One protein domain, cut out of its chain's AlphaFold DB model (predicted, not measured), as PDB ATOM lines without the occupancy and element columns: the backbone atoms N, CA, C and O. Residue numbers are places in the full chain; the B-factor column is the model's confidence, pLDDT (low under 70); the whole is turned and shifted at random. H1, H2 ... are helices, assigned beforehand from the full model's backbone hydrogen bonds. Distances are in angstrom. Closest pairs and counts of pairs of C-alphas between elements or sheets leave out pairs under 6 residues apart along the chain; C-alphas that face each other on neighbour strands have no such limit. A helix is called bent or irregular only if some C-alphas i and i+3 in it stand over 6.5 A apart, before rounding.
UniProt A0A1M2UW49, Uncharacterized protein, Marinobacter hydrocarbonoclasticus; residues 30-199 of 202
ATOM      1  N   ASP A  30      15.466  62.857   2.824       47.16
ATOM      2  CA  ASP A  30      15.700  62.566   1.398       47.16
ATOM      3  C   ASP A  30      14.557  63.041   0.483       47.16
ATOM      4  O   ASP A  30      14.775  63.383  -0.682       47.16
ATOM      5  N   GLN A  31      13.333  63.158   1.013       49.28
ATOM      6  CA  GLN A  31      12.174  63.653   0.255       49.28
ATOM      7  C   GLN A  31      12.253  65.151  -0.099       49.28
ATOM      8  O   GLN A  31      11.471  65.620  -0.926       49.28
ATOM      9  N   LYS A  32      13.191  65.915   0.486       57.97
ATOM     10  CA  LYS A  32      13.357  67.359   0.220       57.97
ATOM     11  C   LYS A  32      14.365  67.690  -0.886       57.97
ATOM     12  O   LYS A  32      14.459  68.854  -1.274       57.97
ATOM     13  N   LEU A  33      15.124  66.714  -1.385       63.81
ATOM     14  CA  LEU A  33      16.103  66.937  -2.452       63.81
ATOM     15  C   LEU A  33      15.408  67.079  -3.822       63.81
ATOM     16  O   LEU A  33      14.420  66.382  -4.067       63.81
ATOM     17  N   PRO A  34      15.903  67.927  -4.742       67.19
ATOM     18  CA  PRO A  34      15.514  67.921  -6.155       67.19
ATOM     19  C   PRO A  34      15.664  66.533  -6.808       67.19
ATOM     20  O   PRO A  34      16.523  65.748  -6.417       67.19
ATOM     21  N   ALA A  35      14.852  66.217  -7.825       65.38
ATOM     22  CA  ALA A  35      14.810  64.878  -8.435       65.38
ATOM     23  C   ALA A  35      16.170  64.388  -8.967       65.38
ATOM     24  O   ALA A  35      16.521  63.226  -8.782       65.38
ATOM     25  N   ASN A  36      16.962  65.278  -9.564       66.50
ATOM     26  CA  ASN A  36      18.317  64.982 -10.024       66.50
ATOM     27  C   ASN A  36      19.285  64.686  -8.865       66.50
ATOM     28  O   ASN A  36      20.084  63.765  -8.980       66.50
ATOM     29  N   GLU A  37      19.202  65.419  -7.747       70.50
ATOM     30  CA  GLU A  37      20.023  65.170  -6.548       70.50
ATOM     31  C   GLU A  37      19.649  63.828  -5.891       70.50
ATOM     32  O   GLU A  37      20.522  63.091  -5.431       70.50
ATOM     33  N   ARG A  38      18.365  63.457  -5.921       69.50
ATOM     34  CA  ARG A  38      17.881  62.155  -5.441       69.50
ATOM     35  C   ARG A  38      18.406  60.983  -6.279       69.50
ATOM     36  O   ARG A  38      18.961  60.038  -5.720       69.50
ATOM     37  N   VAL A  39      18.334  61.095  -7.609       69.75
ATOM     38  CA  VAL A  39      18.938  60.118  -8.531       69.75
ATOM     39  C   VAL A  39      20.442  60.003  -8.291       69.75
ATOM     40  O   VAL A  39      20.960  58.892  -8.209       69.75
ATOM     41  N   LEU A  40      21.143  61.130  -8.139       70.00
ATOM     42  CA  LEU A  40      22.580  61.139  -7.862       70.00
ATOM     43  C   LEU A  40      22.912  60.423  -6.550       70.00
ATOM     44  O   LEU A  40      23.835  59.617  -6.517       70.00
ATOM     45  N   THR A  41      22.138  60.681  -5.494       73.69
ATOM     46  CA  THR A  41      22.284  60.006  -4.194       73.69
ATOM     47  C   THR A  41      22.121  58.497  -4.355       73.69
ATOM     48  O   THR A  41      22.948  57.735  -3.857       73.69
ATOM     49  N   CYS A  42      21.114  58.072  -5.124       73.44
ATOM     50  CA  CYS A  42      20.890  56.665  -5.437       73.44
ATOM     51  C   CYS A  42      22.106  56.059  -6.153       73.44
ATOM     52  O   CYS A  42      22.677  55.075  -5.691       73.44
ATOM     53  N   LEU A  43      22.563  56.678  -7.246       72.44
ATOM     54  CA  LEU A  43      23.708  56.197  -8.027       72.44
ATOM     55  C   LEU A  43      25.005  56.149  -7.206       72.44
ATOM     56  O   LEU A  43      25.769  55.192  -7.324       72.44
ATOM     57  N   PHE A  44      25.242  57.135  -6.340       75.31
ATOM     58  CA  PHE A  44      26.402  57.127  -5.451       75.31
ATOM     59  C   PHE A  44      26.317  56.030  -4.399       75.31
ATOM     60  O   PHE A  44      27.313  55.347  -4.171       75.31
ATOM     61  N   GLN A  45      25.147  55.800  -3.799       75.25
ATOM     62  CA  GLN A  45      24.966  54.691  -2.863       75.25
ATOM     63  C   GLN A  45      25.326  53.360  -3.537       75.25
ATOM     64  O   GLN A  45      26.083  52.570  -2.976       75.25
ATOM     65  N   TRP A  46      24.879  53.156  -4.778       74.56
ATOM     66  CA  TRP A  46      25.232  51.989  -5.592       74.56
ATOM     67  C   TRP A  46      26.729  51.852  -5.841       74.56
ATOM     68  O   TRP A  46      27.297  50.764  -5.698       74.56
ATOM     69  N   ASP A  47      27.383  52.950  -6.202       76.69
ATOM     70  CA  ASP A  47      28.820  52.949  -6.426       76.69
ATOM     71  C   ASP A  47      29.584  52.589  -5.144       76.69
ATOM     72  O   ASP A  47      30.486  51.746  -5.173       76.69
ATOM     73  N   PHE A  48      29.169  53.142  -4.002       78.19
ATOM     74  CA  PHE A  48      29.771  52.843  -2.703       78.19
ATOM     75  C   PHE A  48      29.506  51.417  -2.237       78.19
ATOM     76  O   PHE A  48      30.408  50.806  -1.664       78.19
ATOM     77  N   MET A  49      28.344  50.834  -2.535       77.62
ATOM     78  CA  MET A  49      28.107  49.405  -2.313       77.62
ATOM     79  C   MET A  49      29.077  48.548  -3.137       77.62
ATOM     80  O   MET A  49      29.716  47.629  -2.621       77.62
ATOM     81  N   LEU A  50      29.254  48.869  -4.421       77.56
ATOM     82  CA  LEU A  50      30.169  48.137  -5.303       77.56
ATOM     83  C   LEU A  50      31.628  48.254  -4.833       77.56
ATOM     84  O   LEU A  50      32.358  47.257  -4.803       77.56
ATOM     85  N   TYR A  51      32.041  49.443  -4.398       77.94
ATOM     86  CA  TYR A  51      33.346  49.661  -3.777       77.94
ATOM     87  C   TYR A  51      33.515  48.892  -2.466       77.94
ATOM     88  O   TYR A  51      34.525  48.211  -2.280       77.94
ATOM     89  N   SER A  52      32.519  48.954  -1.585       78.56
ATOM     90  CA  SER A  52      32.524  48.265  -0.292       78.56
ATOM     91  C   SER A  52      32.616  46.761  -0.458       78.56
ATOM     92  O   SER A  52      33.316  46.098   0.303       78.56
ATOM     93  N   PHE A  53      31.981  46.210  -1.493       77.88
ATOM     94  CA  PHE A  53      32.102  44.795  -1.815       77.88
ATOM     95  C   PHE A  53      33.534  44.424  -2.191       77.88
ATOM     96  O   PHE A  53      34.088  43.461  -1.654       77.88
ATOM     97  N   GLN A  54      34.143  45.189  -3.100       76.19
ATOM     98  CA  GLN A  54      35.517  44.942  -3.518       76.19
ATOM     99  C   GLN A  54      36.480  45.047  -2.326       76.19
ATOM    100  O   GLN A  54      37.335  44.178  -2.164       76.19
ATOM    101  N   ALA A  55      36.296  46.055  -1.470       79.12
ATOM    102  CA  ALA A  55      37.071  46.256  -0.249       79.12
ATOM    103  C   ALA A  55      36.909  45.100   0.751       79.12
ATOM    104  O   ALA A  55      37.900  44.506   1.179       79.12
ATOM    105  N   ARG A  56      35.667  44.701   1.058       77.56
ATOM    106  CA  ARG A  56      35.373  43.567   1.948       77.56
ATOM    107  C   ARG A  56      35.981  42.268   1.416       77.56
ATOM    108  O   ARG A  56      36.587  41.519   2.176       77.56
ATOM    109  N   LYS A  57      35.892  41.998   0.105       75.00
ATOM    110  CA  LYS A  57      36.511  40.809  -0.525       75.00
ATOM    111  C   LYS A  57      38.043  40.837  -0.521       75.00
ATOM    112  O   LYS A  57      38.651  39.786  -0.723       75.00
ATOM    113  N   GLN A  58      38.652  41.999  -0.306       73.56
ATOM    114  CA  GLN A  58      40.088  42.158  -0.058       73.56
ATOM    115  C   GLN A  58      40.446  42.069   1.436       73.56
ATOM    116  O   GLN A  58      41.622  42.146   1.778       73.56
ATOM    117  N   GLY A  59      39.462  41.883   2.322       77.56
ATOM    118  CA  GLY A  59      39.668  41.778   3.768       77.56
ATOM    119  C   GLY A  59      39.829  43.124   4.475       77.56
ATOM    120  O   GLY A  59      40.408  43.167   5.557       77.56
ATOM    121  N   LEU A  60      39.362  44.223   3.872       82.44
ATOM    122  CA  LEU A  60      39.377  45.530   4.528       82.44
ATOM    123  C   LEU A  60      38.300  45.612   5.618       82.44
ATOM    124  O   LEU A  60      37.206  45.069   5.474       82.44
ATOM    125  N   ASP A  61      38.637  46.300   6.709       86.44
ATOM    126  CA  ASP A  61      37.726  46.568   7.821       86.44
ATOM    127  C   ASP A  61      36.676  47.627   7.446       86.44
ATOM    128  O   ASP A  61      36.988  48.599   6.751       86.44
ATOM    129  N   ARG A  62      35.446  47.453   7.948       83.56
ATOM    130  CA  ARG A  62      34.307  48.328   7.649       83.56
ATOM    131  C   ARG A  62      34.574  49.770   8.056       83.56
ATOM    132  O   ARG A  62      34.468  50.659   7.218       83.56
ATOM    133  N   GLU A  63      34.849  49.995   9.340       83.44
ATOM    134  CA  GLU A  63      34.911  51.338   9.922       83.44
ATOM    135  C   GLU A  63      36.068  52.116   9.301       83.44
ATOM    136  O   GLU A  63      35.920  53.268   8.883       83.44
ATOM    137  N   ARG A  64      37.212  51.448   9.137       82.00
ATOM    138  CA  ARG A  64      38.370  52.037   8.470       82.00
ATOM    139  C   ARG A  64      38.086  52.392   7.009       82.00
ATOM    140  O   ARG A  64      38.550  53.430   6.540       82.00
ATOM    141  N   PHE A  65      37.361  51.541   6.285       83.44
ATOM    142  CA  PHE A  65      37.039  51.776   4.880       83.44
ATOM    143  C   PHE A  65      35.997  52.888   4.695       83.44
ATOM    144  O   PHE A  65      36.163  53.734   3.817       83.44
ATOM    145  N   GLU A  66      34.967  52.923   5.541       83.94
ATOM    146  CA  GLU A  66      33.953  53.983   5.552       83.94
ATOM    147  C   GLU A  66      34.602  55.352   5.773       83.94
ATOM    148  O   GLU A  66      34.419  56.261   4.965       83.94
ATOM    149  N   ASN A  67      35.440  55.469   6.808       83.25
ATOM    150  CA  ASN A  67      36.147  56.710   7.120       83.25
ATOM    151  C   ASN A  67      37.084  57.141   5.987       83.25
ATOM    152  O   ASN A  67      37.119  58.319   5.646       83.25
ATOM    153  N   TYR A  68      37.789  56.197   5.352       83.25
ATOM    154  CA  TYR A  68      38.613  56.491   4.179       83.25
ATOM    155  C   TYR A  68      37.788  57.092   3.032       83.25
ATOM    156  O   TYR A  68      38.178  58.115   2.475       83.25
ATOM    157  N   LEU A  69      36.638  56.499   2.693       79.62
ATOM    158  CA  LEU A  69      35.770  57.038   1.642       79.62
ATOM    159  C   LEU A  69      35.218  58.415   2.020       79.62
ATOM    160  O   LEU A  69      35.239  59.329   1.200       79.62
ATOM    161  N   LEU A  70      34.765  58.598   3.258       80.06
ATOM    162  CA  LEU A  70      34.296  59.904   3.712       80.06
ATOM    163  C   LEU A  70      35.399  60.956   3.599       80.06
ATOM    164  O   LEU A  70      35.164  62.027   3.047       80.06
ATOM    165  N   GLU A  71      36.616  60.653   4.043       79.88
ATOM    166  CA  GLU A  71      37.748  61.569   3.932       79.88
ATOM    167  C   GLU A  71      38.132  61.881   2.481       79.88
ATOM    168  O   GLU A  71      38.328  63.048   2.141       79.88
ATOM    169  N   GLU A  72      38.256  60.870   1.622       75.69
ATOM    170  CA  GLU A  72      38.659  61.064   0.223       75.69
ATOM    171  C   GLU A  72      37.655  61.922  -0.548       75.69
ATOM    172  O   GLU A  72      38.039  62.771  -1.356       75.69
ATOM    173  N   TYR A  73      36.364  61.739  -0.282       69.12
ATOM    174  CA  TYR A  73      35.329  62.461  -1.005       69.12
ATOM    175  C   TYR A  73      35.052  63.844  -0.402       69.12
ATOM    176  O   TYR A  73      34.903  64.804  -1.155       69.12
ATOM    177  N   THR A  74      35.078  64.003   0.925       67.38
ATOM    178  CA  THR A  74      34.885  65.322   1.568       67.38
ATOM    179  C   THR A  74      36.026  66.301   1.296       67.38
ATOM    180  O   THR A  74      35.795  67.509   1.279       67.38
ATOM    181  N   LYS A  75      37.249  65.813   1.027       68.12
ATOM    182  CA  LYS A  75      38.398  66.657   0.642       68.12
ATOM    183  C   LYS A  75      38.245  67.299  -0.741       68.12
ATOM    184  O   LYS A  75      38.860  68.331  -0.996       68.12
ATOM    185  N   ASN A  76      37.455  66.694  -1.628       58.69
ATOM    186  CA  ASN A  76      37.448  67.017  -3.058       58.69
ATOM    187  C   ASN A  76      36.110  67.576  -3.566       58.69
ATOM    188  O   ASN A  76      35.968  67.839  -4.761       58.69
ATOM    189  N   ILE A  77      35.123  67.742  -2.684       59.19
ATOM    190  CA  ILE A  77      33.740  68.054  -3.049       59.19
ATOM    191  C   ILE A  77      33.249  69.295  -2.291       59.19
ATOM    192  O   ILE A  77      33.751  69.653  -1.225       59.19
ATOM    193  N   SER A  78      32.289  70.009  -2.885       52.12
ATOM    194  CA  SER A  78      31.706  71.198  -2.269       52.12
ATOM    195  C   SER A  78      30.959  70.839  -0.968       52.12
ATOM    196  O   SER A  78      30.301  69.798  -0.903       52.12
ATOM    197  N   PRO A  79      30.953  71.714   0.058       60.91
ATOM    198  CA  PRO A  79      30.253  71.444   1.318       60.91
ATOM    199  C   PRO A  79      28.752  71.146   1.175       60.91
ATOM    200  O   PRO A  79      28.179  70.472   2.027       60.91
ATOM    201  N   LYS A  80      28.103  71.637   0.108       61.41
ATOM    202  CA  LYS A  80      26.685  71.367  -0.175       61.41
ATOM    203  C   LYS A  80      26.468  69.909  -0.601       61.41
ATOM    204  O   LYS A  80      25.482  69.295  -0.199       61.41
ATOM    205  N   ASP A  81      27.402  69.359  -1.369       64.25
ATOM    206  CA  ASP A  81      27.329  68.002  -1.911       64.25
ATOM    207  C   ASP A  81      27.871  66.959  -0.914       64.25
ATOM    208  O   ASP A  81      27.516  65.783  -0.998       64.25
ATOM    209  N   ASN A  82      28.645  67.387   0.095       70.00
ATOM    210  CA  ASN A  82      29.153  66.513   1.160       70.00
ATOM    211  C   ASN A  82      28.039  65.750   1.879       70.00
ATOM    212  O   ASN A  82      28.194  64.562   2.131       70.00
ATOM    213  N   ARG A  83      26.884  66.376   2.137       73.75
ATOM    214  CA  ARG A  83      25.768  65.683   2.800       73.75
ATOM    215  C   ARG A  83      25.195  64.546   1.946       73.75
ATOM    216  O   ARG A  83      24.866  63.496   2.484       73.75
ATOM    217  N   ILE A  84      25.085  64.747   0.629       70.25
ATOM    218  CA  ILE A  84      24.608  63.716  -0.308       70.25
ATOM    219  C   ILE A  84      25.573  62.527  -0.302       70.25
ATOM    220  O   ILE A  84      25.152  61.375  -0.193       70.25
ATOM    221  N   ILE A  85      26.873  62.816  -0.367       73.44
ATOM    222  CA  ILE A  85      27.914  61.790  -0.383       73.44
ATOM    223  C   ILE A  85      28.012  61.064   0.958       73.44
ATOM    224  O   ILE A  85      28.073  59.841   0.970       73.44
ATOM    225  N   GLU A  86      27.974  61.774   2.085       76.50
ATOM    226  CA  GLU A  86      28.026  61.168   3.418       76.50
ATOM    227  C   GLU A  86      26.888  60.170   3.638       76.50
ATOM    228  O   GLU A  86      27.132  59.052   4.102       76.50
ATOM    229  N   THR A  87      25.658  60.547   3.280       75.31
ATOM    230  CA  THR A  87      24.498  59.653   3.366       75.31
ATOM    231  C   THR A  87      24.679  58.438   2.458       75.31
ATOM    232  O   THR A  87      24.503  57.303   2.906       75.31
ATOM    233  N   ALA A  88      25.095  58.653   1.207       74.56
ATOM    234  CA  ALA A  88      25.321  57.576   0.249       74.56
ATOM    235  C   ALA A  88      26.425  56.598   0.699       74.56
ATOM    236  O   ALA A  88      26.246  55.384   0.582       74.56
ATOM    237  N   VAL A  89      27.539  57.102   1.248       78.06
ATOM    238  CA  VAL A  89      28.645  56.286   1.779       78.06
ATOM    239  C   VAL A  89      28.168  55.451   2.961       78.06
ATOM    240  O   VAL A  89      28.326  54.231   2.937       78.06
ATOM    241  N   LYS A  90      27.549  56.077   3.970       76.44
ATOM    242  CA  LYS A  90      27.080  55.379   5.178       76.44
ATOM    243  C   LYS A  90      26.102  54.261   4.834       76.44
ATOM    244  O   LYS A  90      26.261  53.134   5.309       76.44
ATOM    245  N   ASN A  91      25.129  54.551   3.971       73.12
ATOM    246  CA  ASN A  91      24.134  53.569   3.554       73.12
ATOM    247  C   ASN A  91      24.779  52.435   2.749       73.12
ATOM    248  O   ASN A  91      24.612  51.265   3.097       73.12
ATOM    249  N   GLY A  92      25.573  52.769   1.726       71.56
ATOM    250  CA  GLY A  92      26.161  51.770   0.836       71.56
ATOM    251  C   GLY A  92      27.192  50.865   1.520       71.56
ATOM    252  O   GLY A  92      27.216  49.656   1.274       71.56
ATOM    253  N   VAL A  93      28.017  51.417   2.415       74.94
ATOM    254  CA  VAL A  93      28.973  50.627   3.206       74.94
ATOM    255  C   VAL A  93      28.234  49.731   4.196       74.94
ATOM    256  O   VAL A  93      28.516  48.532   4.263       74.94
ATOM    257  N   SER A  94      27.272  50.280   4.947       75.69
ATOM    258  CA  SER A  94      26.536  49.504   5.949       75.69
ATOM    259  C   SER A  94      25.836  48.302   5.320       75.69
ATOM    260  O   SER A  94      25.989  47.194   5.826       75.69
ATOM    261  N   GLU A  95      25.139  48.499   4.198       72.88
ATOM    262  CA  GLU A  95      24.382  47.448   3.511       72.88
ATOM    263  C   GLU A  95      25.263  46.247   3.131       72.88
ATOM    264  O   GLU A  95      24.914  45.092   3.392       72.88
ATOM    265  N   ILE A  96      26.461  46.505   2.602       74.62
ATOM    266  CA  ILE A  96      27.388  45.446   2.183       74.62
ATOM    267  C   ILE A  96      28.015  44.706   3.362       74.62
ATOM    268  O   ILE A  96      28.207  43.490   3.290       74.62
ATOM    269  N   TYR A  97      28.380  45.408   4.433       75.31
ATOM    270  CA  TYR A  97      29.049  44.777   5.573       75.31
ATOM    271  C   TYR A  97      28.079  44.051   6.513       75.31
ATOM    272  O   TYR A  97      28.523  43.175   7.252       75.31
ATOM    273  N   THR A  98      26.774  44.337   6.456       73.94
ATOM    274  CA  THR A  98      25.748  43.579   7.198       73.94
ATOM    275  C   THR A  98      25.174  42.387   6.428       73.94
ATOM    276  O   THR A  98      24.499  41.552   7.019       73.94
ATOM    277  N   ALA A  99      25.408  42.285   5.118       67.31
ATOM    278  CA  ALA A  99      24.840  41.213   4.305       67.31
ATOM    279  C   ALA A  99      25.673  39.917   4.386       67.31
ATOM    280  O   ALA A  99      26.768  39.820   3.820       67.31
ATOM    281  N   GLU A 100      25.131  38.895   5.053       58.28
ATOM    282  CA  GLU A 100      25.747  37.562   5.192       58.28
ATOM    283  C   GLU A 100      25.843  36.821   3.839       58.28
ATOM    284  O   GLU A 100      26.878  36.246   3.511       58.28
ATOM    285  N   ALA A 101      24.819  36.927   2.981       53.56
ATOM    286  CA  ALA A 101      24.723  36.198   1.704       53.56
ATOM    287  C   ALA A 101      25.684  36.672   0.588       53.56
ATOM    288  O   ALA A 101      25.845  36.000  -0.433       53.56
ATOM    289  N   ILE A 102      26.344  37.824   0.754       54.97
ATOM    290  CA  ILE A 102      27.296  38.363  -0.238       54.97
ATOM    291  C   ILE A 102      28.554  37.484  -0.360       54.97
ATOM    292  O   ILE A 102      29.300  37.568  -1.347       54.97
ATOM    293  N   GLU A 103      28.806  36.615   0.620       51.84
ATOM    294  CA  GLU A 103      29.970  35.739   0.602       51.84
ATOM    295  C   GLU A 103      29.910  34.694  -0.515       51.84
ATOM    296  O   GLU A 103      30.922  34.523  -1.204       51.84
ATOM    297  N   GLU A 104      28.737  34.109  -0.766       53.22
ATOM    298  CA  GLU A 104      28.582  32.934  -1.634       53.22
ATOM    299  C   GLU A 104      28.146  33.271  -3.069       53.22
ATOM    300  O   GLU A 104      28.582  32.606  -4.007       53.22
ATOM    301  N   ASN A 105      27.351  34.329  -3.289       58.44
ATOM    302  CA  ASN A 105      26.949  34.727  -4.642       58.44
ATOM    303  C   ASN A 105      26.529  36.205  -4.725       58.44
ATOM    304  O   ASN A 105      25.362  36.557  -4.552       58.44
ATOM    305  N   PHE A 106      27.492  37.071  -5.052       57.47
ATOM    306  CA  PHE A 106      27.296  38.519  -5.188       57.47
ATOM    307  C   PHE A 106      26.136  38.893  -6.125       57.47
ATOM    308  O   PHE A 106      25.329  39.752  -5.787       57.47
ATOM    309  N   LEU A 107      26.009  38.218  -7.273       54.31
ATOM    310  CA  LEU A 107      24.951  38.507  -8.247       54.31
ATOM    311  C   LEU A 107      23.563  38.123  -7.716       54.31
ATOM    312  O   LEU A 107      22.594  38.839  -7.955       54.31
ATOM    313  N   GLN A 108      23.470  37.024  -6.964       53.78
ATOM    314  CA  GLN A 108      22.210  36.559  -6.382       53.78
ATOM    315  C   GLN A 108      21.786  37.408  -5.176       53.78
ATOM    316  O   GLN A 108      20.614  37.779  -5.080       53.78
ATOM    317  N   ALA A 109      22.736  37.805  -4.323       49.22
ATOM    318  CA  ALA A 109      22.507  38.753  -3.232       49.22
ATOM    319  C   ALA A 109      22.035  40.124  -3.761       49.22
ATOM    320  O   ALA A 109      21.105  40.714  -3.206       49.22
ATOM    321  N   PHE A 110      22.595  40.577  -4.892       54.81
ATOM    322  CA  PHE A 110      22.141  41.786  -5.586       54.81
ATOM    323  C   PHE A 110      20.759  41.645  -6.239       54.81
ATOM    324  O   PHE A 110      20.006  42.615  -6.273       54.81
ATOM    325  N   SER A 111      20.386  40.458  -6.722       47.75
ATOM    326  CA  SER A 111      19.059  40.239  -7.321       47.75
ATOM    327  C   SER A 111      17.916  40.083  -6.311       47.75
ATOM    328  O   SER A 111      16.772  40.324  -6.678       47.75
ATOM    329  N   GLY A 112      18.204  39.660  -5.072       43.75
ATOM    330  CA  GLY A 112      17.184  39.323  -4.070       43.75
ATOM    331  C   GLY A 112      16.945  40.408  -3.020       43.75
ATOM    332  O   GLY A 112      15.814  40.829  -2.827       43.75
ATOM    333  N   SER A 113      17.999  40.869  -2.342       40.50
ATOM    334  CA  SER A 113      17.879  41.784  -1.189       40.50
ATOM    335  C   SER A 113      18.063  43.247  -1.582       40.50
ATOM    336  O   SER A 113      17.408  44.137  -1.050       40.50
ATOM    337  N   ILE A 114      18.925  43.488  -2.569       45.22
ATOM    338  CA  ILE A 114      19.239  44.833  -3.054       45.22
ATOM    339  C   ILE A 114      18.187  45.290  -4.067       45.22
ATOM    340  O   ILE A 114      17.960  46.482  -4.201       45.22
ATOM    341  N   HIS A 115      17.462  44.375  -4.719       47.62
ATOM    342  CA  HIS A 115      16.356  44.724  -5.615       47.62
ATOM    343  C   HIS A 115      15.217  45.465  -4.889       47.62
ATOM    344  O   HIS A 115      14.590  46.333  -5.494       47.62
ATOM    345  N   ASP A 116      14.975  45.196  -3.603       49.03
ATOM    346  CA  ASP A 116      13.957  45.908  -2.818       49.03
ATOM    347  C   ASP A 116      14.450  47.285  -2.343       49.03
ATOM    348  O   ASP A 116      13.702  48.258  -2.428       49.03
ATOM    349  N   GLY A 117      15.722  47.414  -1.943       49.31
ATOM    350  CA  GLY A 117      16.354  48.713  -1.664       49.31
ATOM    351  C   GLY A 117      16.477  49.588  -2.920       49.31
ATOM    352  O   GLY A 117      16.194  50.783  -2.885       49.31
ATOM    353  N   PHE A 118      16.794  48.971  -4.060       50.53
ATOM    354  CA  PHE A 118      16.825  49.573  -5.395       50.53
ATOM    355  C   PHE A 118      15.467  50.110  -5.807       50.53
ATOM    356  O   PHE A 118      15.328  51.264  -6.208       50.53
ATOM    357  N   LYS A 119      14.460  49.249  -5.686       51.12
ATOM    358  CA  LYS A 119      13.085  49.570  -6.003       51.12
ATOM    359  C   LYS A 119      12.572  50.646  -5.057       51.12
ATOM    360  O   LYS A 119      12.007  51.610  -5.534       51.12
ATOM    361  N   SER A 120      12.879  50.587  -3.762       53.94
ATOM    362  CA  SER A 120      12.557  51.660  -2.811       53.94
ATOM    363  C   SER A 120      13.241  52.990  -3.162       53.94
ATOM    364  O   SER A 120      12.618  54.046  -3.048       53.94
ATOM    365  N   CYS A 121      14.504  52.954  -3.603       57.25
ATOM    366  CA  CYS A 121      15.254  54.138  -4.024       57.25
ATOM    367  C   CYS A 121      14.659  54.776  -5.293       57.25
ATOM    368  O   CYS A 121      14.590  55.997  -5.389       57.25
ATOM    369  N   LEU A 122      14.167  53.972  -6.246       55.28
ATOM    370  CA  LEU A 122      13.581  54.455  -7.504       55.28
ATOM    371  C   LEU A 122      12.074  54.777  -7.417       55.28
ATOM    372  O   LEU A 122      11.635  55.803  -7.953       55.28
ATOM    373  N   ASP A 123      11.289  53.949  -6.721       52.12
ATOM    374  CA  ASP A 123       9.828  54.062  -6.564       52.12
ATOM    375  C   ASP A 123       9.452  55.302  -5.744       52.12
ATOM    376  O   ASP A 123       8.476  55.986  -6.057       52.12
ATOM    377  N   GLY A 124      10.249  55.651  -4.729       50.34
ATOM    378  CA  GLY A 124      10.021  56.838  -3.900       50.34
ATOM    379  C   GLY A 124      10.360  58.172  -4.577       50.34
ATOM    380  O   GLY A 124      10.088  59.227  -4.006       50.34
ATOM    381  N   GLN A 125      10.975  58.160  -5.767       53.16
ATOM    382  CA  GLN A 125      11.649  59.342  -6.324       53.16
ATOM    383  C   GLN A 125      11.134  59.811  -7.695       53.16
ATOM    384  O   GLN A 125      11.602  60.848  -8.178       53.16
ATOM    385  N   GLY A 126      10.152  59.118  -8.288       48.75
ATOM    386  CA  GLY A 126       9.556  59.478  -9.585       48.75
ATOM    387  C   GLY A 126      10.383  59.048 -10.803       48.75
ATOM    388  O   GLY A 126      10.259  59.648 -11.866       48.75
ATOM    389  N   VAL A 127      11.234  58.027 -10.652       50.69
ATOM    390  CA  VAL A 127      12.260  57.624 -11.638       50.69
ATOM    391  C   VAL A 127      11.870  56.337 -12.393       50.69
ATOM    392  O   VAL A 127      12.638  55.820 -13.199       50.69
ATOM    393  N   ALA A 128      10.649  55.831 -12.189       54.34
ATOM    394  CA  ALA A 128      10.151  54.590 -12.795       54.34
ATOM    395  C   ALA A 128      10.253  54.561 -14.338       54.34
ATOM    396  O   ALA A 128      10.452  53.504 -14.929       54.34
ATOM    397  N   SER A 129      10.202  55.717 -15.014       54.16
ATOM    398  CA  SER A 129      10.383  55.810 -16.474       54.16
ATOM    399  C   SER A 129      11.816  55.540 -16.959       54.16
ATOM    400  O   SER A 129      12.009  55.285 -18.147       54.16
ATOM    401  N   PHE A 130      12.816  55.571 -16.072       56.59
ATOM    402  CA  PHE A 130      14.241  55.363 -16.387       56.59
ATOM    403  C   PHE A 130      14.771  54.001 -15.921       56.59
ATOM    404  O   PHE A 130      15.925  53.651 -16.177       56.59
ATOM    405  N   GLU A 131      13.911  53.210 -15.277       58.78
ATOM    406  CA  GLU A 131      14.237  51.931 -14.649       58.78
ATOM    407  C   GLU A 131      14.911  50.953 -15.627       58.78
ATOM    408  O   GLU A 131      15.875  50.280 -15.272       58.78
ATOM    409  N   ASN A 132      14.467  50.913 -16.888       58.91
ATOM    410  CA  ASN A 132      15.025  49.996 -17.887       58.91
ATOM    411  C   ASN A 132      16.446  50.368 -18.335       58.91
ATOM    412  O   ASN A 132      17.247  49.469 -18.584       58.91
ATOM    413  N   HIS A 133      16.773  51.662 -18.426       61.88
ATOM    414  CA  HIS A 133      18.119  52.105 -18.807       61.88
ATOM    415  C   HIS A 133      19.099  51.903 -17.646       61.88
ATOM    416  O   HIS A 133      20.134  51.261 -17.810       61.88
ATOM    417  N   LEU A 134      18.692  52.321 -16.444       66.44
ATOM    418  CA  LEU A 134      19.483  52.178 -15.223       66.44
ATOM    419  C   LEU A 134      19.772  50.712 -14.876       66.44
ATOM    420  O   LEU A 134      20.871  50.396 -14.429       66.44
ATOM    421  N   LYS A 135      18.830  49.794 -15.129       69.31
ATOM    422  CA  LYS A 135      19.046  48.349 -14.932       69.31
ATOM    423  C   LYS A 135      20.215  47.804 -15.753       69.31
ATOM    424  O   LYS A 135      20.959  46.966 -15.245       69.31
ATOM    425  N   GLY A 136      20.370  48.256 -17.000       72.50
ATOM    426  CA  GLY A 136      21.473  47.843 -17.871       72.50
ATOM    427  C   GLY A 136      22.822  48.307 -17.329       72.50
ATOM    428  O   GLY A 136      23.717  47.489 -17.118       72.50
ATOM    429  N   ASP A 137      22.933  49.596 -17.007       77.31
ATOM    430  CA  ASP A 137      24.175  50.184 -16.493       77.31
ATOM    431  C   ASP A 137      24.569  49.607 -15.132       77.31
ATOM    432  O   ASP A 137      25.737  49.300 -14.892       77.31
ATOM    433  N   ILE A 138      23.593  49.376 -14.252       74.81
ATOM    434  CA  ILE A 138      23.822  48.750 -12.947       74.81
ATOM    435  C   ILE A 138      24.300  47.310 -13.108       74.81
ATOM    436  O   ILE A 138      25.262  46.903 -12.451       74.81
ATOM    437  N   ARG A 139      23.676  46.537 -13.999       77.12
ATOM    438  CA  ARG A 139      24.114  45.170 -14.298       77.12
ATOM    439  C   ARG A 139      25.542  45.155 -14.842       77.12
ATOM    440  O   ARG A 139      26.365  44.360 -14.381       77.12
ATOM    441  N   LEU A 140      25.867  46.055 -15.766       83.31
ATOM    442  CA  LEU A 140      27.217  46.178 -16.304       83.31
ATOM    443  C   LEU A 140      28.225  46.569 -15.209       83.31
ATOM    444  O   LEU A 140      29.285  45.948 -15.090       83.31
ATOM    445  N   ALA A 141      27.877  47.531 -14.352       82.50
ATOM    446  CA  ALA A 141      28.686  47.960 -13.213       82.50
ATOM    447  C   ALA A 141      28.959  46.816 -12.216       82.50
ATOM    448  O   ALA A 141      30.084  46.684 -11.719       82.50
ATOM    449  N   GLN A 142      27.973  45.952 -11.959       78.06
ATOM    450  CA  GLN A 142      28.134  44.747 -11.135       78.06
ATOM    451  C   GLN A 142      29.128  43.764 -11.759       78.06
ATOM    452  O   GLN A 142      30.056  43.313 -11.082       78.06
ATOM    453  N   ILE A 143      28.964  43.455 -13.051       85.06
ATOM    454  CA  ILE A 143      29.835  42.523 -13.784       85.06
ATOM    455  C   ILE A 143      31.283  43.035 -13.782       85.06
ATOM    456  O   ILE A 143      32.203  42.292 -13.432       85.06
ATOM    457  N   VAL A 144      31.484  44.321 -14.092       88.81
ATOM    458  CA  VAL A 144      32.800  44.980 -14.061       88.81
ATOM    459  C   VAL A 144      33.434  44.893 -12.676       88.81
ATOM    460  O   VAL A 144      34.611  44.545 -12.563       88.81
ATOM    461  N   THR A 145      32.667  45.168 -11.621       84.38
ATOM    462  CA  THR A 145      33.164  45.143 -10.236       84.38
ATOM    463  C   THR A 145      33.605  43.742  -9.824       84.38
ATOM    464  O   THR A 145      34.687  43.580  -9.259       84.38
ATOM    465  N   LEU A 146      32.815  42.718 -10.155       83.19
ATOM    466  CA  LEU A 146      33.145  41.327  -9.849       83.19
ATOM    467  C   LEU A 146      34.431  40.881 -10.557       83.19
ATOM    468  O   LEU A 146      35.333  40.327  -9.920       83.19
ATOM    469  N   ILE A 147      34.541  41.164 -11.857       87.69
ATOM    470  CA  ILE A 147      35.699  40.770 -12.666       87.69
ATOM    471  C   ILE A 147      36.956  41.525 -12.215       87.69
ATOM    472  O   ILE A 147      38.011  40.911 -12.036       87.69
ATOM    473  N   ALA A 148      36.858  42.833 -11.962       87.94
ATOM    474  CA  ALA A 148      37.980  43.629 -11.468       87.94
ATOM    475  C   ALA A 148      38.441  43.180 -10.070       87.94
ATOM    476  O   ALA A 148      39.643  43.063  -9.830       87.94
ATOM    477  N   ALA A 149      37.513  42.858  -9.162       83.38
ATOM    478  CA  ALA A 149      37.848  42.341  -7.835       83.38
ATOM    479  C   ALA A 149      38.576  40.989  -7.904       83.38
ATOM    480  O   ALA A 149      39.520  40.744  -7.152       83.38
ATOM    481  N   ALA A 150      38.171  40.097  -8.808       85.19
ATOM    482  CA  ALA A 150      38.862  38.831  -9.027       85.19
ATOM    483  C   ALA A 150      40.260  39.024  -9.633       85.19
ATOM    484  O   ALA A 150      41.222  38.446  -9.126       85.19
ATOM    485  N   LYS A 151      40.397  39.895 -10.641       88.62
ATOM    486  CA  LYS A 151      41.701  40.267 -11.208       88.62
ATOM    487  C   LYS A 151      42.648  40.830 -10.143       88.62
ATOM    488  O   LYS A 151      43.796  40.404 -10.071       88.62
ATOM    489  N   ASN A 152      42.161  41.720  -9.276       85.69
ATOM    490  CA  ASN A 152      42.951  42.312  -8.188       85.69
ATOM    491  C   ASN A 152      43.397  41.288  -7.131       85.69
ATOM    492  O   ASN A 152      44.368  41.527  -6.421       85.69
ATOM    493  N   ARG A 153      42.726  40.133  -7.045       84.31
ATOM    494  CA  ARG A 153      43.137  38.987  -6.214       84.31
ATOM    495  C   ARG A 153      44.086  38.025  -6.942       84.31
ATOM    496  O   ARG A 153      44.358  36.942  -6.439       84.31
ATOM    497  N   GLY A 154      44.573  38.399  -8.125       87.69
ATOM    498  CA  GLY A 154      45.519  37.608  -8.911       87.69
ATOM    499  C   GLY A 154      44.880  36.534  -9.791       87.69
ATOM    500  O   GLY A 154      45.607  35.740 -10.383       87.69
ATOM    501  N   MET A 155      43.547  36.495  -9.919       91.12
ATOM    502  CA  MET A 155      42.897  35.560 -10.840       91.12
ATOM    503  C   MET A 155      43.273  35.905 -12.282       91.12
ATOM    504  O   MET A 155      43.074  37.038 -12.729       91.12
ATOM    505  N   THR A 156      43.795  34.932 -13.025       94.62
ATOM    506  CA  THR A 156      44.183  35.113 -14.430       94.62
ATOM    507  C   THR A 156      42.963  35.218 -15.343       94.62
ATOM    508  O   THR A 156      41.869  34.757 -15.015       94.62
ATOM    509  N   LYS A 157      43.156  35.775 -16.544       94.94
ATOM    510  CA  LYS A 157      42.100  35.846 -17.565       94.94
ATOM    511  C   LYS A 157      41.540  34.463 -17.915       94.94
ATOM    512  O   LYS A 157      40.339  34.331 -18.094       94.94
ATOM    513  N   ALA A 158      42.401  33.444 -18.000       93.44
ATOM    514  CA  ALA A 158      41.990  32.078 -18.315       93.44
ATOM    515  C   ALA A 158      41.071  31.498 -17.229       93.44
ATOM    516  O   ALA A 158      39.988  31.022 -17.551       93.44
ATOM    517  N   GLN A 159      41.448  31.644 -15.953       92.38
ATOM    518  CA  GLN A 159      40.620  31.220 -14.815       92.38
ATOM    519  C   GLN A 159      39.284  31.973 -14.766       92.38
ATOM    520  O   GLN A 159      38.252  31.381 -14.471       92.38
ATOM    521  N   MET A 160      39.287  33.270 -15.093       91.88
ATOM    522  CA  MET A 160      38.057  34.056 -15.175       91.88
ATOM    523  C   MET A 160      37.124  33.552 -16.285       91.88
ATOM    524  O   MET A 160      35.929  33.407 -16.054       91.88
ATOM    525  N   ILE A 161      37.653  33.267 -17.481       90.62
ATOM    526  CA  ILE A 161      36.858  32.725 -18.596       90.62
ATOM    527  C   ILE A 161      36.303  31.344 -18.240       90.62
ATOM    528  O   ILE A 161      35.136  31.082 -18.498       90.62
ATOM    529  N   GLU A 162      37.107  30.483 -17.620       90.25
ATOM    530  CA  GLU A 162      36.680  29.147 -17.198       90.25
ATOM    531  C   GLU A 162      35.534  29.195 -16.174       90.25
ATOM    532  O   GLU A 162      34.592  28.412 -16.266       90.25
ATOM    533  N   GLN A 163      35.589  30.125 -15.214       84.19
ATOM    534  CA  GLN A 163      34.602  30.213 -14.131       84.19
ATOM    535  C   GLN A 163      33.371  31.067 -14.470       84.19
ATOM    536  O   GLN A 163      32.291  30.820 -13.935       84.19
ATOM    537  N   TYR A 164      33.523  32.092 -15.313       82.06
ATOM    538  CA  TYR A 164      32.495  33.117 -15.542       82.06
ATOM    539  C   TYR A 164      32.204  33.421 -17.018       82.06
ATOM    540  O   TYR A 164      31.216  34.110 -17.299       82.06
ATOM    541  N   GLY A 165      33.041  32.950 -17.944       79.12
ATOM    542  CA  GLY A 165      32.875  33.160 -19.382       79.12
ATOM    543  C   GLY A 165      31.787  32.278 -19.996       79.12
ATOM    544  O   GLY A 165      31.309  31.327 -19.377       79.12
ATOM    545  N   GLY A 166      31.344  32.621 -21.206       76.62
ATOM    546  CA  GLY A 166      30.344  31.852 -21.962       76.62
ATOM    547  C   GLY A 166      28.921  31.896 -21.391       76.62
ATOM    548  O   GLY A 166      28.004  31.323 -21.974       76.62
ATOM    549  N   VAL A 167      28.708  32.600 -20.271       81.12
ATOM    550  CA  VAL A 167      27.377  32.802 -19.681       81.12
ATOM    551  C   VAL A 167      26.581  33.869 -20.444       81.12
ATOM    552  O   VAL A 167      25.356  33.797 -20.515       81.12
ATOM    553  N   SER A 168      27.257  34.877 -21.002       83.44
ATOM    554  CA  SER A 168      26.649  35.914 -21.846       83.44
ATOM    555  C   SER A 168      27.725  36.715 -22.576       83.44
ATOM    556  O   SER A 168      28.769  36.985 -21.979       83.44
ATOM    557  N   GLU A 169      27.412  37.210 -23.773       86.06
ATOM    558  CA  GLU A 169      28.293  38.085 -24.562       86.06
ATOM    559  C   GLU A 169      28.766  39.319 -23.771       86.06
ATOM    560  O   GLU A 169      29.948  39.644 -23.774       86.06
ATOM    561  N   GLU A 170      27.866  39.943 -23.001       86.19
ATOM    562  CA  GLU A 170      28.180  41.082 -22.128       86.19
ATOM    563  C   GLU A 170      29.315  40.765 -21.139       86.19
ATOM    564  O   GLU A 170      30.274  41.527 -21.010       86.19
ATOM    565  N   ARG A 171      29.254  39.610 -20.464       85.50
ATOM    566  CA  ARG A 171      30.309  39.178 -19.532       85.50
ATOM    567  C   ARG A 171      31.621  38.932 -20.251       85.50
ATOM    568  O   ARG A 171      32.653  39.391 -19.772       85.50
ATOM    569  N   ASP A 172      31.583  38.255 -21.393       88.81
ATOM    570  CA  ASP A 172      32.790  37.968 -22.163       88.81
ATOM    571  C   ASP A 172      33.465  39.267 -22.615       88.81
ATOM    572  O   ASP A 172      34.672  39.432 -22.419       88.81
ATOM    573  N   MET A 173      32.691  40.240 -23.107       91.94
ATOM    574  CA  MET A 173      33.191  41.574 -23.449       91.94
ATOM    575  C   MET A 173      33.853  42.268 -22.256       91.94
ATOM    576  O   MET A 173      34.957  42.805 -22.394       91.94
ATOM    577  N   VAL A 174      33.233  42.230 -21.072       92.44
ATOM    578  CA  VAL A 174      33.821  42.831 -19.866       92.44
ATOM    579  C   VAL A 174      35.100  42.105 -19.447       92.44
ATOM    580  O   VAL A 174      36.086  42.771 -19.125       92.44
ATOM    581  N   ILE A 175      35.143  40.767 -19.496       93.75
ATOM    582  CA  ILE A 175      36.363  39.998 -19.200       93.75
ATOM    583  C   ILE A 175      37.493  40.445 -20.133       93.75
ATOM    584  O   ILE A 175      38.594  40.753 -19.668       93.75
ATOM    585  N   GLN A 176      37.231  40.528 -21.441       93.56
ATOM    586  CA  GLN A 176      38.224  41.008 -22.405       93.56
ATOM    587  C   GLN A 176      38.688  42.427 -22.062       93.56
ATOM    588  O   GLN A 176      39.894  42.677 -21.990       93.56
ATOM    589  N   HIS A 177      37.750  43.335 -21.790       93.88
ATOM    590  CA  HIS A 177      38.045  44.734 -21.502       93.88
ATOM    591  C   HIS A 177      38.903  44.906 -20.238       93.88
ATOM    592  O   HIS A 177      39.974  45.515 -20.298       93.88
ATOM    593  N   VAL A 178      38.496  44.310 -19.115       94.38
ATOM    594  CA  VAL A 178      39.180  44.434 -17.815       94.38
ATOM    595  C   VAL A 178      40.588  43.831 -17.850       94.38
ATOM    596  O   VAL A 178      41.530  44.405 -17.293       94.38
ATOM    597  N   TYR A 179      40.760  42.681 -18.509       95.62
ATOM    598  CA  TYR A 179      42.058  42.005 -18.591       95.62
ATOM    599  C   TYR A 179      42.976  42.550 -19.692       95.62
ATOM    600  O   TYR A 179      44.171  42.272 -19.654       95.62
ATOM    601  N   SER A 180      42.465  43.347 -20.636       94.94
ATOM    602  CA  SER A 180      43.294  44.026 -21.647       94.94
ATOM    603  C   SER A 180      44.089  45.222 -21.104       94.94
ATOM    604  O   SER A 180      45.005  45.700 -21.768       94.94
ATOM    605  N   ARG A 181      43.750  45.713 -19.905       93.50
ATOM    606  CA  ARG A 181      44.306  46.939 -19.315       93.50
ATOM    607  C   ARG A 181      44.989  46.632 -17.987       93.50
ATOM    608  O   ARG A 181      44.277  46.297 -17.042       93.50
ATOM    609  N   PRO A 182      46.322  46.718 -17.861       87.19
ATOM    610  CA  PRO A 182      47.017  46.429 -16.603       87.19
ATOM    611  C   PRO A 182      46.495  47.251 -15.414       87.19
ATOM    612  O   PRO A 182      46.272  46.698 -14.342       87.19
ATOM    613  N   ASP A 183      46.184  48.520 -15.650       86.88
ATOM    614  CA  ASP A 183      45.788  49.559 -14.693       86.88
ATOM    615  C   ASP A 183      44.269  49.827 -14.654       86.88
ATOM    616  O   ASP A 183      43.822  50.905 -14.267       86.88
ATOM    617  N   PHE A 184      43.447  48.855 -15.068       88.44
ATOM    618  CA  PHE A 184      41.994  49.030 -15.119       88.44
ATOM    619  C   PHE A 184      41.397  49.472 -13.769       88.44
ATOM    620  O   PHE A 184      41.436  48.724 -12.790       88.44
ATOM    621  N   ASN A 185      40.759  50.645 -13.754       83.44
ATOM    622  CA  ASN A 185      40.037  51.174 -12.601       83.44
ATOM    623  C   ASN A 185      38.519  50.991 -12.782       83.44
ATOM    624  O   ASN A 185      37.879  51.697 -13.563       83.44
ATOM    625  N   ALA A 186      37.939  50.044 -12.039       83.69
ATOM    626  CA  ALA A 186      36.501  49.774 -12.072       83.69
ATOM    627  C   ALA A 186      35.662  50.978 -11.623       83.69
ATOM    628  O   ALA A 186      34.595  51.221 -12.173       83.69
ATOM    629  N   GLY A 187      36.167  51.753 -10.668       76.44
ATOM    630  CA  GLY A 187      35.536  52.969 -10.182       76.44
ATOM    631  C   GLY A 187      35.350  54.033 -11.251       76.44
ATOM    632  O   GLY A 187      34.235  54.480 -11.497       76.44
ATOM    633  N   SER A 188      36.431  54.397 -11.943       78.50
ATOM    634  CA  SER A 188      36.381  55.369 -13.044       78.50
ATOM    635  C   SER A 188      35.443  54.919 -14.169       78.50
ATOM    636  O   SER A 188      34.725  55.738 -14.745       78.50
ATOM    637  N   PHE A 189      35.408  53.615 -14.464       85.06
ATOM    638  CA  PHE A 189      34.472  53.058 -15.440       85.06
ATOM    639  C   PHE A 189      33.014  53.231 -14.992       85.06
ATOM    640  O   PHE A 189      32.198  53.738 -15.758       85.06
ATOM    641  N   ARG A 190      32.687  52.883 -13.740       84.25
ATOM    642  CA  ARG A 190      31.328  53.044 -13.197       84.25
ATOM    643  C   ARG A 190      30.886  54.503 -13.142       84.25
ATOM    644  O   ARG A 190      29.778  54.798 -13.565       84.25
ATOM    645  N   LEU A 191      31.762  55.425 -12.735       74.88
ATOM    646  CA  LEU A 191      31.466  56.864 -12.765       74.88
ATOM    647  C   LEU A 191      31.140  57.366 -14.180       74.88
ATOM    648  O   LEU A 191      30.320  58.269 -14.331       74.88
ATOM    649  N   THR A 192      31.741  56.770 -15.214       80.12
ATOM    650  CA  THR A 192      31.390  57.078 -16.610       80.12
ATOM    651  C   THR A 192      29.970  56.606 -16.934       80.12
ATOM    652  O   THR A 192      29.188  57.396 -17.458       80.12
ATOM    653  N   LEU A 193      29.602  55.377 -16.538       78.81
ATOM    654  CA  LEU A 193      28.231  54.864 -16.686       78.81
ATOM    655  C   LEU A 193      27.212  55.755 -15.962       78.81
ATOM    656  O   LEU A 193      26.203  56.138 -16.543       78.81
ATOM    657  N   TRP A 194      27.498  56.149 -14.717       74.06
ATOM    658  CA  TRP A 194      26.630  57.046 -13.949       74.06
ATOM    659  C   TRP A 194      26.492  58.414 -14.610       74.06
ATOM    660  O   TRP A 194      25.387  58.946 -14.695       74.06
ATOM    661  N   GLY A 195      27.589  58.978 -15.120       70.19
ATOM    662  CA  GLY A 195      27.563  60.247 -15.841       70.19
ATOM    663  C   GLY A 195      26.686  60.198 -17.093       70.19
ATOM    664  O   GLY A 195      25.976  61.164 -17.376       70.19
ATOM    665  N   ASP A 196      26.702  59.089 -17.827       74.75
ATOM    666  CA  ASP A 196      25.881  58.919 -19.027       74.75
ATOM    667  C   ASP A 196      24.409  58.651 -18.688       74.75
ATOM    668  O   ASP A 196      23.530  59.288 -19.277       74.75
ATOM    669  N   ALA A 197      24.141  57.845 -17.656       70.31
ATOM    670  CA  ALA A 197      22.799  57.636 -17.122       70.31
ATOM    671  C   ALA A 197      22.149  58.954 -16.663       70.31
ATOM    672  O   ALA A 197      20.998  59.230 -16.992       70.31
ATOM    673  N   VAL A 198      22.894  59.816 -15.963       68.19
ATOM    674  CA  VAL A 198      22.398  61.129 -15.511       68.19
ATOM    675  C   VAL A 198      22.078  62.047 -16.691       68.19
ATOM    676  O   VAL A 198      21.043  62.713 -16.682       68.19
ATOM    677  N   LYS A 199      22.914  62.075 -17.738       69.19
ATOM    678  CA  LYS A 199      22.648  62.882 -18.947       69.19
ATOM    679  C   LYS A 199      21.389  62.438 -19.695       69.19
ATOM    680  O   LYS A 199      20.801  63.254 -20.407       69.19
TER     681      LYS A 199
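This is residues 30 to 199 of the 202 residues of an uncharacterized protein of Marinobacter hydrocarbonoclasticus (UniProt A0A1M2UW49). A long helix, H1, runs through the core of a six-helix bundle, between the helical hairpin of H2 and H3 on one side and H7 with H10 on the other, while H6 packs on H1 near its beginning. A second hairpin, H8 and H9, packs on residues 140 to 151 of H7 and makes one end of the longest axis. The bundle of H1, H2, H3, H6, H7 and H10 is up and down, each helix running against the one before it in the chain; over the whole domain, of 10 pairs of helices that touch and have a tilt, 6 are at a shallow tilt, and the helix packing is part aligned and part crossed. The 170 printed residues hold ten named helices, H1 to H10 in order, and no named strand: the class is all helix. The whole is compact and rounded, with a radius of gyration of the C-alphas of 16.0 A and spans of 49 by 37 by 30 A.

H7, residues 128 to 152, is irregular, with C-alphas 129 and 132 7.6 A apart, and has a kink of 36 degrees near residue 135. It touches H10, residues 186 to 199, at a shallow tilt of 10 degrees, opposite ways; the closest C-alphas, of Ala 141 and Arg 190, are 5.7 A apart. H9, residues 169 to 179, touches H7 at a steep tilt of 44 degrees, closest at C-alphas 144 and 174, 6.3 A. H8, residues 157 to 164, forms a hairpin with H9, closest at C-alphas 157 and 179, 6.2 A. The hub is H1, residues 35 to 57, which touches H7 with residues 50 to 57 alone, closest at C-alphas 54 and 149, 5.6 A. H1 touches H3, residues 79 to 98, at a steep tilt of 43 degrees, the same way, closest at C-alphas 45 and 88, 4.3 A. H2, residues 62 to 74, forms a hairpin with H3, closest at C-alphas 74 and 82, 5.9 A. H6, residues 114 to 123, only just touches H1, with 3 pairs of C-alphas within 8 A, closest at C-alphas 42 and 121, 6.3 A. H4, residues 100 to 103, and H5, residues 106 to 112, are close but not clearly touching, closest at C-alphas 102 and 109, 5.7 A. Every O i to N i+4 pair is within hydrogen-bond range in H1, H2, H5, H6, H8, H9 and H10, against 13 of 16 in H3 and 18 of 21 in H7; H4 is too short for such a pair.

H1 begins at C-alpha 35 (14.810, 64.878, -8.435) and is 33.4 A long; H7 is 35.3 A, H3 28.8 A, H10 20.3 A and H2 18.1 A. H10 ends at C-alpha 199 (22.648, 62.882, -18.947).

The C-alphas of Lys 32 and Ala 158, the two farthest apart, are 49.1 A from each other. The printed part has no cut and no long link. Its mean pLDDT is 73.2, with 57 residues under 70, among them residues 99 to 135.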